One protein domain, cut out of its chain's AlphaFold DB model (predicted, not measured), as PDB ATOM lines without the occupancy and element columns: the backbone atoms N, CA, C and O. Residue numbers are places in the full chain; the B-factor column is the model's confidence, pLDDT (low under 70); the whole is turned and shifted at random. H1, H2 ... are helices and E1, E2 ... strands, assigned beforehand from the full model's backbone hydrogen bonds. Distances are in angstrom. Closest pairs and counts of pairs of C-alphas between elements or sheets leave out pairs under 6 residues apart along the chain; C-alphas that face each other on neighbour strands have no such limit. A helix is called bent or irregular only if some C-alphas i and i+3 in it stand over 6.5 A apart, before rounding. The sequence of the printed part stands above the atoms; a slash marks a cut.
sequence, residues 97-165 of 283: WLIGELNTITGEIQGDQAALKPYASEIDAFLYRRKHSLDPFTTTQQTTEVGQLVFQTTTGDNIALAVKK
ATOM      1  N   TRP A  97      55.893  36.299  15.030       92.81
ATOM      2  CA  TRP A  97      55.041  37.217  14.285       92.81
ATOM      3  C   TRP A  97      53.698  37.354  14.984       92.81
ATOM      4  O   TRP A  97      52.956  36.375  15.049       92.81
ATOM      5  N   LEU A  98      53.392  38.546  15.494       90.38
ATOM      6  CA  LEU A  98      52.112  38.822  16.140       90.38
ATOM      7  C   LEU A  98      50.993  38.827  15.088       90.38
ATOM      8  O   LEU A  98      51.040  39.586  14.120       90.38
ATOM      9  N   ILE A  99      49.994  37.967  15.274       90.12
ATOM     10  CA  ILE A  99      48.863  37.817  14.344       90.12
ATOM     11  C   ILE A  99      47.523  38.248  14.941       90.12
ATOM     12  O   ILE A  99      46.572  38.445  14.187       90.12
ATOM     13  N   GLY A 100      47.441  38.411  16.261       88.56
ATOM     14  CA  GLY A 100      46.223  38.855  16.922       88.56
ATOM     15  C   GLY A 100      46.282  38.746  18.439       88.56
ATOM     16  O   GLY A 100      47.344  38.544  19.024       88.56
ATOM     17  N   GLU A 101      45.117  38.847  19.059       88.12
ATOM     18  CA  GLU A 101      44.902  38.628  20.482       88.12
ATOM     19  C   GLU A 101      43.624  37.819  20.718       88.12
ATOM     20  O   GLU A 101      42.691  37.856  19.916       88.12
ATOM     21  N   LEU A 102      43.599  37.096  21.830       87.06
ATOM     22  CA  LEU A 102      42.451  36.362  22.339       87.06
ATOM     23  C   LEU A 102      41.996  37.012  23.645       87.06
ATOM     24  O   LEU A 102      42.749  37.016  24.621       87.06
ATOM     25  N   ASN A 103      40.757  37.491  23.686       84.88
ATOM     26  CA  ASN A 103      40.120  37.900  24.928       84.88
ATOM     27  C   ASN A 103      39.714  36.649  25.721       84.88
ATOM     28  O   ASN A 103      38.943  35.814  25.252       84.88
ATOM     29  N   THR A 104      40.243  36.500  26.929       75.62
ATOM     30  CA  THR A 104      40.036  35.306  27.761       75.62
ATOM     31  C   THR A 104      38.671  35.257  28.437       75.62
ATOM     32  O   THR A 104      38.234  34.170  28.812       75.62
ATOM     33  N   ILE A 105      37.989  36.400  28.561       76.31
ATOM     34  CA  ILE A 105      36.644  36.498  29.136       76.31
ATOM     35  C   ILE A 105      35.598  36.133  28.081       76.31
ATOM     36  O   ILE A 105      34.739  35.288  28.326       76.31
ATOM     37  N   THR A 106      35.658  36.761  26.906       81.19
ATOM     38  CA  THR A 106      34.658  36.579  25.843       81.19
ATOM     39  C   THR A 106      34.990  35.426  24.900       81.19
ATOM     40  O   THR A 106      34.096  34.902  24.237       81.19
ATOM     41  N   GLY A 107      36.260  35.016  24.826       78.31
ATOM     42  CA  GLY A 107      36.761  34.080  23.819       78.31
ATOM     43  C   GLY A 107      36.906  34.695  22.422       78.31
ATOM     44  O   GLY A 107      37.185  33.970  21.469       78.31
ATOM     45  N   GLU A 108      36.694  36.007  22.281       85.88
ATOM     46  CA  GLU A 108      36.798  36.709  21.003       85.88
ATOM     47  C   GLU A 108      38.258  36.824  20.555       85.88
ATOM     48  O   GLU A 108      39.151  37.101  21.357       85.88
ATOM     49  N   ILE A 109      38.490  36.638  19.255       88.19
ATOM     50  CA  ILE A 109      39.813  36.753  18.643       88.19
ATOM     51  C   ILE A 109      39.817  37.955  17.712       88.19
ATOM     52  O   ILE A 109      39.016  38.039  16.780       88.19
ATOM     53  N   GLN A 110      40.773  38.849  17.926       86.19
ATOM     54  CA  GLN A 110      40.955  40.057  17.129       86.19
ATOM     55  C   GLN A 110      42.335  40.051  16.470       86.19
ATOM     56  O   GLN A 110      43.294  39.537  17.036       86.19
ATOM     57  N   GLY A 111      42.454  40.615  15.267       84.75
ATOM     58  CA  GLY A 111      43.709  40.640  14.505       84.75
ATOM     59  C   GLY A 111      43.512  40.406  13.008       84.75
ATOM     60  O   GLY A 111      42.382  40.431  12.505       84.75
ATOM     61  N   ASP A 112      44.614  40.165  12.296       83.69
ATOM     62  CA  ASP A 112      44.616  39.853  10.863       83.69
ATOM     63  C   ASP A 112      43.970  38.478  10.621       83.69
ATOM     64  O   ASP A 112      44.601  37.426  10.746       83.69
ATOM     65  N   GLN A 113      42.691  38.487  10.239       84.38
ATOM     66  CA  GLN A 113      41.903  37.273  10.003       84.38
ATOM     67  C   GLN A 113      42.512  36.367   8.924       84.38
ATOM     68  O   GLN A 113      42.391  35.143   9.003       84.38
ATOM     69  N   ALA A 114      43.204  36.936   7.931       85.56
ATOM     70  CA  ALA A 114      43.886  36.142   6.914       85.56
ATOM     71  C   ALA A 114      45.106  35.412   7.498       85.56
ATOM     72  O   ALA A 114      45.398  34.289   7.083       85.56
ATOM     73  N   ALA A 115      45.786  36.021   8.474       86.31
ATOM     74  CA  ALA A 115      46.896  35.404   9.193       86.31
ATOM     75  C   ALA A 115      46.436  34.398  10.263       86.31
ATOM     76  O   ALA A 115      47.145  33.424  10.504       86.31
ATOM     77  N   LEU A 116      45.266  34.607  10.875       88.81
ATOM     78  CA  LEU A 116      44.694  33.743  11.917       88.81
ATOM     79  C   LEU A 116      44.058  32.463  11.359       88.81
ATOM     80  O   LEU A 116      44.210  31.395  11.948       88.81
ATOM     81  N   LYS A 117      43.378  32.545  10.208       90.62
ATOM     82  CA  LYS A 117      42.607  31.434   9.618       90.62
ATOM     83  C   LYS A 117      43.362  30.093   9.518       90.62
ATOM     84  O   LYS A 117      42.743  29.073   9.819       90.62
ATOM     85  N   PRO A 118      44.654  30.035   9.129       93.56
ATOM     86  CA  PRO A 118      45.394  28.772   9.059       93.56
ATOM     87  C   PRO A 118      45.587  28.068  10.408       93.56
ATOM     88  O   PRO A 118      45.868  26.874  10.421       93.56
ATOM     89  N   TYR A 119      45.443  28.788  11.524       92.88
ATOM     90  CA  TYR A 119      45.759  28.301  12.866       92.88
ATOM     91  C   TYR A 119      44.520  28.076  13.743       92.88
ATOM     92  O   TYR A 119      44.657  27.840  14.941       92.88
ATOM     93  N   ALA A 120      43.310  28.106  13.170       89.62
ATOM     94  CA  ALA A 120      42.056  27.953  13.917       89.62
ATOM     95  C   ALA A 120      42.039  26.702  14.818       89.62
ATOM     96  O   ALA A 120      41.684  26.788  15.988       89.62
ATOM     97  N   SER A 121      42.525  25.559  14.322       89.81
ATOM     98  CA  SER A 121      42.581  24.321  15.110       89.81
ATOM     99  C   SER A 121      43.557  24.382  16.294       89.81
ATOM    100  O   SER A 121      43.302  23.763  17.324       89.81
ATOM    101  N   GLU A 122      44.666  25.121  16.176       91.88
ATOM    102  CA  GLU A 122      45.623  25.318  17.280       91.88
ATOM    103  C   GLU A 122      45.016  26.216  18.373       91.88
ATOM    104  O   GLU A 122      45.196  25.962  19.566       91.88
ATOM    105  N   ILE A 123      44.231  27.218  17.970       88.19
ATOM    106  CA  ILE A 123      43.467  28.091  18.869       88.19
ATOM    107  C   ILE A 123      42.384  27.300  19.614       88.19
ATOM    108  O   ILE A 123      42.306  27.378  20.843       88.19
ATOM    109  N   ASP A 124      41.593  26.495  18.902       87.38
ATOM    110  CA  ASP A 124      40.555  25.651  19.507       87.38
ATOM    111  C   ASP A 124      41.154  24.676  20.531       87.38
ATOM    112  O   ASP A 124      40.619  24.510  21.630       87.38
ATOM    113  N   ALA A 125      42.305  24.075  20.211       86.56
ATOM    114  CA  ALA A 125      43.020  23.183  21.120       86.56
ATOM    115  C   ALA A 125      43.488  23.898  22.401       86.56
ATOM    116  O   ALA A 125      43.365  23.342  23.498       86.56
ATOM    117  N   PHE A 126      43.980  25.138  22.291       85.44
ATOM    118  CA  PHE A 126      44.348  25.956  23.450       85.44
ATOM    119  C   PHE A 126      43.135  26.265  24.343       85.44
ATOM    120  O   PHE A 126      43.185  26.057  25.560       85.44
ATOM    121  N   LEU A 127      42.023  26.704  23.744       82.62
ATOM    122  CA  LEU A 127      40.783  27.015  24.462       82.62
ATOM    123  C   LEU A 127      40.189  25.777  25.149       82.62
ATOM    124  O   LEU A 127      39.758  25.853  26.302       82.62
ATOM    125  N   TYR A 128      40.203  24.624  24.473       80.81
ATOM    126  CA  TYR A 128      39.728  23.359  25.033       80.81
ATOM    127  C   TYR A 128      40.563  22.924  26.245       80.81
ATOM    128  O   TYR A 128      39.998  22.565  27.278       80.81
ATOM    129  N   ARG A 129      41.902  23.030  26.175       73.94
ATOM    130  CA  ARG A 129      42.793  22.718  27.309       73.94
ATOM    131  C   ARG A 129      42.442  23.542  28.551       73.94
ATOM    132  O   ARG A 129      42.368  22.975  29.638       73.94
ATOM    133  N   ARG A 130      42.210  24.854  28.411       69.94
ATOM    134  CA  ARG A 130      41.860  25.712  29.558       69.94
ATOM    135  C   ARG A 130      40.513  25.355  30.182       69.94
ATOM    136  O   ARG A 130      40.420  25.357  31.403       69.94
ATOM    137  N   LYS A 131      39.500  24.997  29.382       63.84
ATOM    138  CA  LYS A 131      38.184  24.574  29.903       63.84
ATOM    139  C   LYS A 131      38.256  23.331  30.796       63.84
ATOM    140  O   LYS A 131      37.415  23.175  31.673       63.84
ATOM    141  N   HIS A 132      39.237  22.458  30.570       59.69
ATOM    142  CA  HIS A 132      39.386  21.193  31.291       59.69
ATOM    143  C   HIS A 132      40.462  21.209  32.388       59.69
ATOM    144  O   HIS A 132      40.657  20.186  33.046       59.69
ATOM    145  N   SER A 133      41.147  22.334  32.618       62.12
ATOM    146  CA  SER A 133      42.052  22.458  33.763       62.12
ATOM    147  C   SER A 133      41.230  22.641  35.040       62.12
ATOM    148  O   SER A 133      40.612  23.682  35.241       62.12
ATOM    149  N   LEU A 134      41.203  21.615  35.894       52.25
ATOM    150  CA  LEU A 134      40.540  21.641  37.205       52.25
ATOM    151  C   LEU A 134      41.425  22.236  38.311       52.25
ATOM    152  O   LEU A 134      41.011  22.244  39.466       52.25
ATOM    153  N   ASP A 135      42.638  22.691  37.983       60.31
ATOM    154  CA  ASP A 135      43.584  23.234  38.956       60.31
ATOM    155  C   ASP A 135      43.512  24.773  38.997       60.31
ATOM    156  O   ASP A 135      44.105  25.432  38.136       60.31
ATOM    157  N   PRO A 136      42.827  25.368  39.992       53.53
ATOM    158  CA  PRO A 136      42.736  26.818  40.147       53.53
ATOM    159  C   PRO A 136      44.068  27.472  40.556       53.53
ATOM    160  O   PRO A 136      44.144  28.699  40.596       53.53
ATOM    161  N   PHE A 137      45.107  26.684  40.853       52.53
ATOM    162  CA  PHE A 137      46.435  27.150  41.254       52.53
ATOM    163  C   PHE A 137      47.511  26.892  40.195       52.53
ATOM    164  O   PHE A 137      48.685  27.177  40.454       52.53
ATOM    165  N   THR A 138      47.149  26.398  38.999       51.25
ATOM    166  CA  THR A 138      48.121  26.289  37.901       51.25
ATOM    167  C   THR A 138      48.666  27.677  37.588       51.25
ATOM    168  O   THR A 138      47.963  28.540  37.068       51.25
ATOM    169  N   THR A 139      49.937  27.900  37.926       48.97
ATOM    170  CA  THR A 139      50.632  29.143  37.603       48.97
ATOM    171  C   THR A 139      50.601  29.301  36.092       48.97
ATOM    172  O   THR A 139      51.124  28.452  35.364       48.97
ATOM    173  N   THR A 140      49.943  30.352  35.610       50.75
ATOM    174  CA  THR A 140      49.854  30.657  34.189       50.75
ATOM    175  C   THR A 140      51.276  30.766  33.652       50.75
ATOM    176  O   THR A 140      51.997  31.703  33.993       50.75
ATOM    177  N   GLN A 141      51.722  29.791  32.854       52.72
ATOM    178  CA  GLN A 141      52.959  29.967  32.104       52.72
ATOM    179  C   GLN A 141      52.792  31.247  31.287       52.72
ATOM    180  O   GLN A 141      51.820  31.363  30.538       52.72
ATOM    181  N   GLN A 142      53.737  32.185  31.425       65.56
ATOM    182  CA  GLN A 142      53.737  33.457  30.689       65.56
ATOM    183  C   GLN A 142      53.618  33.245  29.173       65.56
ATOM    184  O   GLN A 142      53.217  34.134  28.425       65.56
ATOM    185  N   THR A 143      53.987  32.056  28.696       77.31
ATOM    186  CA  THR A 143      53.852  31.648  27.308       77.31
ATOM    187  C   THR A 143      53.424  30.183  27.220       77.31
ATOM    188  O   THR A 143      54.009  29.327  27.872       77.31
ATOM    189  N   THR A 144      52.408  29.886  26.407       85.31
ATOM    190  CA  THR A 144      51.991  28.518  26.056       85.31
ATOM    191  C   THR A 144      52.170  28.296  24.563       85.31
ATOM    192  O   THR A 144      51.840  29.166  23.765       85.31
ATOM    193  N   GLU A 145      52.650  27.123  24.171       89.12
ATOM    194  CA  GLU A 145      52.853  26.779  22.764       89.12
ATOM    195  C   GLU A 145      51.907  25.661  22.335       89.12
ATOM    196  O   GLU A 145      51.754  24.655  23.034       89.12
ATOM    197  N   VAL A 146      51.282  25.830  21.172       87.31
ATOM    198  CA  VAL A 146      50.452  24.812  20.524       87.31
ATOM    199  C   VAL A 146      50.809  24.815  19.047       87.31
ATOM    200  O   VAL A 146      50.460  25.746  18.338       87.31
ATOM    201  N   GLY A 147      51.529  23.792  18.583       89.38
ATOM    202  CA  GLY A 147      51.977  23.731  17.191       89.38
ATOM    203  C   GLY A 147      52.911  24.893  16.841       89.38
ATOM    204  O   GLY A 147      54.014  24.991  17.385       89.38
ATOM    205  N   GLN A 148      52.488  25.750  15.912       91.25
ATOM    206  CA  GLN A 148      53.237  26.949  15.526       91.25
ATOM    207  C   GLN A 148      52.789  28.199  16.285       91.25
ATOM    208  O   GLN A 148      53.513  29.199  16.251       91.25
ATOM    209  N   LEU A 149      51.638  28.164  16.959       92.44
ATOM    210  CA  LEU A 149      51.154  29.267  17.772       92.44
ATOM    211  C   LEU A 149      51.797  29.328  19.155       92.44
ATOM    212  O   LEU A 149      52.027  28.332  19.844       92.44
ATOM    213  N   VAL A 150      52.035  30.567  19.560       91.38
ATOM    214  CA  VAL A 150      52.584  30.992  20.836       91.38
ATOM    215  C   VAL A 150      51.584  31.960  21.450       91.38
ATOM    216  O   VAL A 150      51.295  33.015  20.890       91.38
ATOM    217  N   PHE A 151      51.051  31.573  22.599       89.31
ATOM    218  CA  PHE A 151      50.078  32.312  23.389       89.31
ATOM    219  C   PHE A 151      50.830  33.010  24.513       89.31
ATOM    220  O   PHE A 151      51.275  32.345  25.449       89.31
ATOM    221  N   GLN A 152      51.002  34.324  24.419       84.88
ATOM    222  CA  GLN A 152      51.728  35.112  25.414       84.88
ATOM    223  C   GLN A 152      50.709  35.761  26.347       84.88
ATOM    224  O   GLN A 152      49.968  36.665  25.952       84.88
ATOM    225  N   THR A 153      50.612  35.248  27.571       70.00
ATOM    226  CA  THR A 153      49.675  35.776  28.563       70.00
ATOM    227  C   THR A 153      50.232  37.069  29.131       70.00
ATOM    228  O   THR A 153      51.361  37.088  29.623       70.00
ATOM    229  N   THR A 154      49.437  38.130  29.078       64.69
ATOM    230  CA  THR A 154      49.749  39.388  29.757       64.69
ATOM    231  C   THR A 154      49.078  39.416  31.132       64.69
ATOM    232  O   THR A 154      48.343  38.496  31.490       64.69
ATOM    233  N   THR A 155      49.334  40.456  31.924       59.25
ATOM    234  CA  THR A 155      48.627  40.702  33.191       59.25
ATOM    235  C   THR A 155      47.149  41.072  33.002       59.25
ATOM    236  O   THR A 155      46.416  41.117  33.986       59.25
ATOM    237  N   GLY A 156      46.706  41.333  31.766       66.56
ATOM    238  CA  GLY A 156      45.318  41.652  31.432       66.56
ATOM    239  C   GLY A 156      44.519  40.470  30.876       66.56
ATOM    240  O   GLY A 156      45.001  39.346  30.759       66.56
ATOM    241  N   ASP A 157      43.285  40.763  30.465       71.00
ATOM    242  CA  ASP A 157      42.334  39.766  29.952       71.00
ATOM    243  C   ASP A 157      42.636  39.300  28.520       71.00
ATOM    244  O   ASP A 157      41.975  38.389  28.018       71.00
ATOM    245  N   ASN A 158      43.636  39.893  27.865       80.00
ATOM    246  CA  ASN A 158      44.020  39.585  26.493       80.00
ATOM    247  C   ASN A 158      45.322  38.770  26.446       80.00
ATOM    248  O   ASN A 158      46.331  39.091  27.084       80.00
ATOM    249  N   ILE A 159      45.308  37.714  25.635       84.88
ATOM    250  CA  ILE A 159      46.468  36.878  25.316       84.88
ATOM    251  C   ILE A 159      46.931  37.224  23.910       84.88
ATOM    252  O   ILE A 159      46.174  37.054  22.957       84.88
ATOM    253  N   ALA A 160      48.184  37.644  23.759       87.56
ATOM    254  CA  ALA A 160      48.756  37.886  22.442       87.56
ATOM    255  C   ALA A 160      49.006  36.554  21.715       87.56
ATOM    256  O   ALA A 160      49.523  35.594  22.297       87.56
ATOM    257  N   LEU A 161      48.634  36.500  20.438       91.00
ATOM    258  CA  LEU A 161      48.776  35.341  19.564       91.00
ATOM    259  C   LEU A 161      49.902  35.600  18.570       91.00
ATOM    260  O   LEU A 161      49.786  36.462  17.694       91.00
ATOM    261  N   ALA A 162      50.977  34.830  18.674       92.25
ATOM    262  CA  ALA A 162      52.111  34.920  17.770       92.25
ATOM    263  C   ALA A 162      52.385  33.592  17.065       92.25
ATOM    264  O   ALA A 162      52.180  32.519  17.618       92.25
ATOM    265  N   VAL A 163      52.890  33.660  15.839       93.69
ATOM    266  CA  VAL A 163      53.336  32.491  15.074       93.69
ATOM    267  C   VAL A 163      54.849  32.381  15.168       93.69
ATOM    268  O   VAL A 163      55.552  33.355  14.893       93.69
ATOM    269  N   LYS A 164      55.358  31.182  15.458       94.44
ATOM    270  CA  LYS A 164      56.786  30.869  15.358       94.44
ATOM    271  C   LYS A 164      57.265  30.915  13.922       94.44
ATOM    272  O   LYS A 164      56.670  30.327  13.015       94.44
ATOM    273  N   LYS A 165      58.395  31.574  13.716       94.62
ATOM    274  CA  LYS A 165      58.993  31.763  12.404       94.62
ATOM    275  C   LYS A 165      60.494  31.518  12.459       94.62
ATOM    276  O   LYS A 165      61.206  32.105  13.260       94.62
TER     277      LYS A 165
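Overview. This is residues 97 to 165 of the 283 residues of an uncharacterized protein of Lapidilactobacillus dextrinicus DSM 20335 (UniProt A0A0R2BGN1). One strongly twisted sheet of five strands makes a wall, with the single helix H1 packed slantwise over one face and the other face bare. H1 is kinked near residue 120, and residues 131 to 139, of which 131 belongs to H1, stick out at one end of the domain. The printed part has 69 residues, with one named helix and five named strands in the order E1, E2, H1, E3, E4, E5; the class is mixed, helices and strands. Across the sheet the order is E2, E1, E5, E4, E3, with neighbours antiparallel throughout. The whole is compact, with a radius of gyration of the C-alphas of 11.5 A, and has an elongated outline of 35 by 22 by 22 A.

Along the chain. The two longest strands of the sheet have 7 residues each. E1 is residues 97 to 103, 18.3 A from first to last C-alpha, and begins with C-alpha 97 at (55.041, 37.217, 14.285). E5 is residues 158 to 164, 19.1 A long, and ends with C-alpha 164 at (56.786, 30.869, 15.358). E4 is residues 149 to 153, 12.7 A long, and E3 is residues 143 to 146, 10.2 A long. E2 is the short strand of residues 109 to 111, 6.9 A long. H1 is residues 113 to 131, 23.9 A from first to last C-alpha, and ends with C-alpha 131 at (38.184, 24.574, 29.903). H1 is irregular: C-alphas 118 and 121 are 8.0 A apart, and it has a kink of 67 degrees near residue 120.

Arrangement. E1 and E5 are inner strands and antiparallel neighbours at 152 degrees, with N 99 and O 161 at 2.9 A and N 161 and O 100 at 2.8 A, both within hydrogen-bond range. On the other side of E1 is the edge strand E2, antiparallel to it at 146 degrees, with N 101 and O 110 at 2.8 A; E1 and E2 form a hairpin. E3, E4 and E5 form a meander, each strand the antiparallel neighbour of the one before. E4 and E5 are a hairpin at 149 degrees, with N 150 and O 162 at 2.8 A. E3 and E4 are a hairpin at 155 degrees, with N 151 and O 144 at 2.8 A, and E3 is the other edge strand. From edge to edge the strands' lines turn by 96 degrees. H1 is on one face of this sheet, making two layers, a helix layer and a sheet layer, at a height over the sheet of 6.9 A. It lies over E1 and only just over E5, on which 3 of its C-alphas fall. It runs slantwise to the strands, at 48 degrees to E1 on the local plane. Its closest C-alphas to E1 are those of Ala 115 and Ile 99, 6.0 A apart; to E3, those of Glu 122 and Val 146, 5.8 A apart. H1 and E5 are near each other, with 6 pairs of C-alphas within 10 A. In H1, 10 of 15 pairs of O i and N i+4 are within hydrogen-bond range. E2 and E3 are apart.

Size, cuts and confidence. The C-alphas farthest apart, those of Ala 114 and Phe 137, are 35.6 A from each other. Without residues 131 to 139, which stand free, the body spans 26 by 21 by 20 A. The printed part has no cut. The link from H1 to E3, 11 residues, is long; the other links are tight. The mean pLDDT of the printed part is 79.9, and residues 130 to 142 and 154 to 156 are under 70 in this predicted model.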